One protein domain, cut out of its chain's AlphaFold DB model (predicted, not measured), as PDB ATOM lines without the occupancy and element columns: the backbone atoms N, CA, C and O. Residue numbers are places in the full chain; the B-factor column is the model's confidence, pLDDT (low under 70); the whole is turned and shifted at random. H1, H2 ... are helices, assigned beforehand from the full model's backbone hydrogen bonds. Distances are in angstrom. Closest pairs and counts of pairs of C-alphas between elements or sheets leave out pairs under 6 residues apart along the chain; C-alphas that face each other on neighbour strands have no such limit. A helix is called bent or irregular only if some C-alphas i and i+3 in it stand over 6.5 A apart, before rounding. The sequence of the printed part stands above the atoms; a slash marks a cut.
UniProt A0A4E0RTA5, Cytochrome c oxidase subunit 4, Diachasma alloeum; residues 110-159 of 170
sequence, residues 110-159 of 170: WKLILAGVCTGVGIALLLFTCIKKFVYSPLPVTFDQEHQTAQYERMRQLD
ATOM      1  N   TRP A 110      68.832  66.098 257.025       96.12
ATOM      2  CA  TRP A 110      68.165  65.786 255.757       96.12
ATOM      3  C   TRP A 110      69.129  65.240 254.693       96.12
ATOM      4  O   TRP A 110      68.729  64.420 253.870       96.12
ATOM      5  N   LYS A 111      70.408  65.646 254.723       95.88
ATOM      6  CA  LYS A 111      71.436  65.147 253.798       95.88
ATOM      7  C   LYS A 111      71.750  63.677 254.055       95.88
ATOM      8  O   LYS A 111      71.907  62.916 253.105       95.88
ATOM      9  N   LEU A 112      71.821  63.280 255.327       97.25
ATOM     10  CA  LEU A 112      72.051  61.893 255.723       97.25
ATOM     11  C   LEU A 112      70.855  61.021 255.330       97.25
ATOM     12  O   LEU A 112      71.039  59.949 254.758       97.25
ATOM     13  N   ILE A 113      69.638  61.511 255.581       97.69
ATOM     14  CA  ILE A 113      68.398  60.827 255.192       97.69
ATOM     15  C   ILE A 113      68.365  60.638 253.671       97.69
ATOM     16  O   ILE A 113      68.163  59.523 253.194       97.69
ATOM     17  N   LEU A 114      68.627  61.702 252.906       98.19
ATOM     18  CA  LEU A 114      68.647  61.645 251.446       98.19
ATOM     19  C   LEU A 114      69.696  60.653 250.930       98.19
ATOM     20  O   LEU A 114      69.390  59.839 250.062       98.19
ATOM     21  N   ALA A 115      70.910  60.683 251.485       98.19
ATOM     22  CA  ALA A 115      71.963  59.739 251.126       98.19
ATOM     23  C   ALA A 115      71.530  58.290 251.391       98.19
ATOM     24  O   ALA A 115      71.642  57.452 250.501       98.19
ATOM     25  N   GLY A 116      70.960  58.011 252.568       98.25
ATOM     26  CA  GLY A 116      70.452  56.684 252.919       98.25
ATOM     27  C   GLY A 116      69.367  56.187 251.962       98.25
ATOM     28  O   GLY A 116      69.428  55.048 251.496       98.25
ATOM     29  N   VAL A 117      68.413  57.054 251.603       98.50
ATOM     30  CA  VAL A 117      67.354  56.735 250.631       98.50
ATOM     31  C   VAL A 117      67.948  56.433 249.254       98.50
ATOM     32  O   VAL A 117      67.640  55.394 248.669       98.50
ATOM     33  N   CYS A 118      68.832  57.293 248.741       98.44
ATOM     34  CA  CYS A 118      69.476  57.092 247.442       98.44
ATOM     35  C   CYS A 118      70.317  55.810 247.403       98.44
ATOM     36  O   CYS A 118      70.259  55.075 246.417       98.44
ATOM     37  N   THR A 119      71.055  55.501 248.471       98.38
ATOM     38  CA  THR A 119      71.815  54.251 248.584       98.38
ATOM     39  C   THR A 119      70.889  53.035 248.588       98.38
ATOM     40  O   THR A 119      71.147  52.082 247.855       98.38
ATOM     41  N   GLY A 120      69.783  53.073 249.339       98.44
ATOM     42  CA  GLY A 120      68.792  51.994 249.355       98.44
ATOM     43  C   GLY A 120      68.179  51.731 247.976       98.44
ATOM     44  O   GLY A 120      68.139  50.586 247.522       98.44
ATOM     45  N   VAL A 121      67.779  52.792 247.267       98.56
ATOM     46  CA  VAL A 121      67.260  52.698 245.889       98.56
ATOM     47  C   VAL A 121      68.328  52.166 244.931       98.56
ATOM     48  O   VAL A 121      68.041  51.292 244.113       98.56
ATOM     49  N   GLY A 122      69.571  52.639 245.052       98.44
ATOM     50  CA  GLY A 122      70.690  52.165 244.239       98.44
ATOM     51  C   GLY A 122      70.933  50.664 244.406       98.44
ATOM     52  O   GLY A 122      71.029  49.941 243.417       98.44
ATOM     53  N   ILE A 123      70.951  50.173 245.648       98.44
ATOM     54  CA  ILE A 123      71.104  48.741 245.942       98.44
ATOM     55  C   ILE A 123      69.928  47.940 245.371       98.44
ATOM     56  O   ILE A 123      70.148  46.901 244.751       98.44
ATOM     57  N   ALA A 124      68.692  48.426 245.514       98.38
ATOM     58  CA  ALA A 124      67.513  47.752 244.972       98.38
ATOM     59  C   ALA A 124      67.573  47.606 243.440       98.38
ATOM     60  O   ALA A 124      67.306  46.524 242.912       98.38
ATOM     61  N   LEU A 125      67.981  48.659 242.722       98.25
ATOM     62  CA  LEU A 125      68.141  48.625 241.264       98.25
ATOM     63  C   LEU A 125      69.270  47.684 240.824       98.25
ATOM     64  O   LEU A 125      69.113  46.951 239.841       98.25
ATOM     65  N   LEU A 126      70.388  47.664 241.554       97.69
ATOM     66  CA  LEU A 126      71.488  46.735 241.289       97.69
ATOM     67  C   LEU A 126      71.043  45.282 241.479       97.69
ATOM     68  O   LEU A 126      71.250  44.462 240.587       97.69
ATOM     69  N   LEU A 127      70.371  44.973 242.591       97.75
ATOM     70  CA  LEU A 127      69.835  43.637 242.860       97.75
ATOM     71  C   LEU A 127      68.833  43.202 241.788       97.75
ATOM     72  O   LEU A 127      68.944  42.095 241.262       97.75
ATOM     73  N   PHE A 128      67.901  44.082 241.410       97.31
ATOM     74  CA  PHE A 128      66.946  43.807 240.338       97.31
ATOM     75  C   PHE A 128      67.650  43.495 239.013       97.31
ATOM     76  O   PHE A 128      67.323  42.508 238.351       97.31
ATOM     77  N   THR A 129      68.658  44.289 238.646       97.06
ATOM     78  CA  THR A 129      69.424  44.088 237.409       97.06
ATOM     79  C   THR A 129      70.195  42.765 237.437       97.06
ATOM     80  O   THR A 129      70.205  42.040 236.441       97.06
ATOM     81  N   CYS A 130      70.786  42.401 238.580       97.12
ATOM     82  CA  CYS A 130      71.455  41.114 238.766       97.12
ATOM     83  C   CYS A 130      70.485  39.939 238.579       97.12
ATOM     84  O   CYS A 130      70.761  39.035 237.792       97.12
ATOM     85  N   ILE A 131      69.322  39.972 239.234       97.12
ATOM     86  CA  ILE A 131      68.296  38.928 239.089       97.12
ATOM     87  C   ILE A 131      67.832  38.843 237.630       97.12
ATOM     88  O   ILE A 131      67.782  37.756 237.050       97.12
ATOM     89  N   LYS A 132      67.561  39.990 236.992       94.81
ATOM     90  CA  LYS A 132      67.082  40.031 235.607       94.81
ATOM     91  C   LYS A 132      68.092  39.471 234.604       94.81
ATOM     92  O   LYS A 132      67.666  38.909 233.594       94.81
ATOM     93  N   LYS A 133      69.394  39.647 234.859       94.75
ATOM     94  CA  LYS A 133      70.481  39.214 233.968       94.75
ATOM     95  C   LYS A 133      70.889  37.757 234.177       94.75
ATOM     96  O   LYS A 133      71.201  37.090 233.198       94.75
ATOM     97  N   PHE A 134      70.917  37.282 235.423       95.19
ATOM     98  CA  PHE A 134      71.485  35.969 235.755       95.19
ATOM     99  C   PHE A 134      70.449  34.891 236.084       95.19
ATOM    100  O   PHE A 134      70.775  33.713 235.990       95.19
ATOM    101  N   VAL A 135      69.224  35.261 236.472       96.19
ATOM    102  CA  VAL A 135      68.209  34.300 236.947       96.19
ATOM    103  C   VAL A 135      67.054  34.152 235.960       96.19
ATOM    104  O   VAL A 135      66.575  33.044 235.737       96.19
ATOM    105  N   TYR A 136      66.576  35.252 235.372       94.38
ATOM    106  CA  TYR A 136      65.390  35.199 234.514       94.38
ATOM    107  C   TYR A 136      65.694  34.601 233.139       94.38
ATOM    108  O   TYR A 136      66.628  35.012 232.455       94.38
ATOM    109  N   SER A 137      64.834  33.677 232.716       93.25
ATOM    110  CA  SER A 137      64.819  33.100 231.373       93.25
ATOM    111  C   SER A 137      64.616  34.166 230.282       93.25
ATOM    112  O   SER A 137      64.128  35.270 230.573       93.25
ATOM    113  N   PRO A 138      64.975  33.860 229.018       92.25
ATOM    114  CA  PRO A 138      64.638  34.724 227.892       92.25
ATOM    115  C   PRO A 138      63.128  34.979 227.839       92.25
ATOM    116  O   PRO A 138      62.323  34.137 228.244       92.25
ATOM    117  N   LEU A 139      62.752  36.163 227.355       92.00
ATOM    118  CA  LEU A 139      61.347  36.489 227.151       92.00
ATOM    119  C   LEU A 139      60.759  35.567 226.070       92.00
ATOM    120  O   LEU A 139      61.492  35.113 225.189       92.00
ATOM    121  N   PRO A 140      59.449  35.274 226.120       94.75
ATOM    122  CA  PRO A 140      58.822  34.497 225.066       94.75
ATOM    123  C   PRO A 140      58.846  35.278 223.748       94.75
ATOM    124  O   PRO A 140      58.770  36.506 223.750       94.75
ATOM    125  N   VAL A 141      58.882  34.549 222.630       94.00
ATOM    126  CA  VAL A 141      58.948  35.080 221.250       94.00
ATOM    127  C   VAL A 141      57.879  36.138 220.940       94.00
ATOM    128  O   VAL A 141      58.078  37.033 220.128       94.00
ATOM    129  N   THR A 142      56.744  36.103 221.641       94.62
ATOM    130  CA  THR A 142      55.674  37.101 221.501       94.62
ATOM    131  C   THR A 142      56.095  38.511 221.920       94.62
ATOM    132  O   THR A 142      55.401  39.466 221.587       94.62
ATOM    133  N   PHE A 143      57.194  38.661 222.669       94.00
ATOM    134  CA  PHE A 143      57.749  39.964 223.033       94.00
ATOM    135  C   PHE A 143      58.710  40.534 221.984       94.00
ATOM    136  O   PHE A 143      59.151  41.669 222.157       94.00
ATOM    137  N   ASP A 144      59.005  39.802 220.911       94.12
ATOM    138  CA  ASP A 144      59.766  40.345 219.792       94.12
ATOM    139  C   ASP A 144      58.975  41.454 219.098       94.12
ATOM    140  O   ASP A 144      57.742  41.429 219.035       94.12
ATOM    141  N   GLN A 145      59.691  42.431 218.546       94.88
ATOM    142  CA  GLN A 145      59.076  43.629 217.985       94.88
ATOM    143  C   GLN A 145      58.084  43.302 216.858       94.88
ATOM    144  O   GLN A 145      56.999  43.871 216.838       94.88
ATOM    145  N   GLU A 146      58.410  42.351 215.977       95.69
ATOM    146  CA  GLU A 146      57.538  41.928 214.870       95.69
ATOM    147  C   GLU A 146      56.234  41.275 215.353       95.69
ATOM    148  O   GLU A 146      55.155  41.538 214.823       95.69
ATOM    149  N   HIS A 147      56.310  40.443 216.394       96.06
ATOM    150  CA  HIS A 147      55.131  39.798 216.966       96.06
ATOM    151  C   HIS A 147      54.252  40.814 217.699       96.06
ATOM    152  O   HIS A 147      53.027  40.778 217.562       96.06
ATOM    153  N   GLN A 148      54.863  41.755 218.424       95.94
ATOM    154  CA  GLN A 148      54.137  42.836 219.085       95.94
ATOM    155  C   GLN A 148      53.440  43.758 218.078       95.94
ATOM    156  O   GLN A 148      52.281  44.116 218.295       95.94
ATOM    157  N   THR A 149      54.095  44.123 216.971       95.56
ATOM    158  CA  THR A 149      53.479  44.962 215.931       95.56
ATOM    159  C   THR A 149      52.363  44.221 215.205       95.56
ATOM    160  O   THR A 149      51.276  44.777 215.064       95.56
ATOM    161  N   ALA A 150      52.558  42.952 214.839       96.12
ATOM    162  CA  ALA A 150      51.508  42.136 214.230       96.12
ATOM    163  C   ALA A 150      50.300  41.959 215.169       96.12
ATOM    164  O   ALA A 150      49.142  42.069 214.753       96.12
ATOM    165  N   GLN A 151      50.547  41.735 216.464       94.81
ATOM    166  CA  GLN A 151      49.491  41.671 217.472       94.81
ATOM    167  C   GLN A 151      48.772  43.019 217.610       94.81
ATOM    168  O   GLN A 151      47.544  43.045 217.678       94.81
ATOM    169  N   TYR A 152      49.506  44.135 217.610       94.00
ATOM    170  CA  TYR A 152      48.944  45.485 217.648       94.00
ATOM    171  C   TYR A 152      48.052  45.774 216.434       94.00
ATOM    172  O   TYR A 152      46.920  46.233 216.587       94.00
ATOM    173  N   GLU A 153      48.511  45.444 215.227       94.56
ATOM    174  CA  GLU A 153      47.731  45.595 213.999       94.56
ATOM    175  C   GLU A 153      46.454  44.760 214.026       94.56
ATOM    176  O   GLU A 153      45.384  45.263 213.678       94.56
ATOM    177  N   ARG A 154      46.535  43.519 214.514       94.88
ATOM    178  CA  ARG A 154      45.362  42.667 214.717       94.88
ATOM    179  C   ARG A 154      44.383  43.284 215.716       94.88
ATOM    180  O   ARG A 154      43.186  43.317 215.444       94.88
ATOM    181  N   MET A 155      44.862  43.795 216.852       94.06
ATOM    182  CA  MET A 155      44.014  44.476 217.843       94.06
ATOM    183  C   MET A 155      43.328  45.709 217.248       94.06
ATOM    184  O   MET A 155      42.176  45.982 217.582       94.06
ATOM    185  N   ARG A 156      44.003  46.424 216.339       91.19
ATOM    186  CA  ARG A 156      43.430  47.542 215.582       91.19
ATOM    187  C   ARG A 156      42.359  47.097 214.590       91.19
ATOM    188  O   ARG A 156      41.296  47.700 214.539       91.19
ATOM    189  N   GLN A 157      42.613  46.036 213.827       94.12
ATOM    190  CA  GLN A 157      41.645  45.476 212.873       94.12
ATOM    191  C   GLN A 157      40.376  44.963 213.563       94.12
ATOM    192  O   GLN A 157      39.282  45.109 213.029       94.12
ATOM    193  N   LEU A 158      40.523  44.390 214.759       94.31
ATOM    194  CA  LEU A 158      39.412  43.912 215.583       94.31
ATOM    195  C   LEU A 158      38.717  45.029 216.378       94.31
ATOM    196  O   LEU A 158      37.815  44.733 217.158       94.31
ATOM    197  N   ASP A 159      39.141  46.284 216.206       90.56
ATOM    198  CA  ASP A 159      38.589  47.462 216.878       90.56
ATOM    199  C   ASP A 159      38.479  47.291 218.403       90.56
ATOM    200  O   ASP A 159      37.485  47.643 219.037       90.56
TER     201      ASP A 159
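What this domain is: This is residues 110 to 159 of the 170 residues of the protein "Cytochrome c oxidase subunit 4" of Diachasma alloeum (UniProt A0A4E0RTA5). A long helix, H1, and a helix about half its length in the chain's later part, H2, form the two arms of a wide, open V, with the link of residues 135 to 144 at its base and no packing of one arm on the other. The printed part has 50 residues with two named helices, H1 then H2, and no named strand; the class is all helix, with 38 residues in the named helices. It is extended, with a radius of gyration of the C-alphas of 19.3 A. The C-alphas span 55 by 28 by 11 A, an outline that is only just flat.

How they stand to each other: H1, residues 110 to 134, comes first and stands free over its whole length. A short link of 10 residues follows, in which residues 141 to 143 form a helical run with no name. It leads to H2, residues 145 to 157. H1 and H2 are apart, with no C-alpha of the one within 8 A of the other. In H1 and H2 every O i to N i+4 pair is within hydrogen-bond range.

Where its parts are: H1 runs from C-alpha 110 at (68.165, 65.786, 255.757) to C-alpha 134 at (71.485, 35.969, 235.755), 36.1 A from first to last C-alpha. H2 runs from Gln 145 to Gln 157, 18.3 A from first to last C-alpha, and its last C-alpha is at (41.645, 45.476, 212.873). Neither helix is bent.

The domain as a whole: The two C-alphas farthest apart are those of Leu 112 and Gln 157, at 55.0 A. The C-alphas of Trp 110 and Asp 159, the first and last printed, are 52.2 A apart. The printed part has no cut. Its mean pLDDT is 95.9, and no printed residue is under 70.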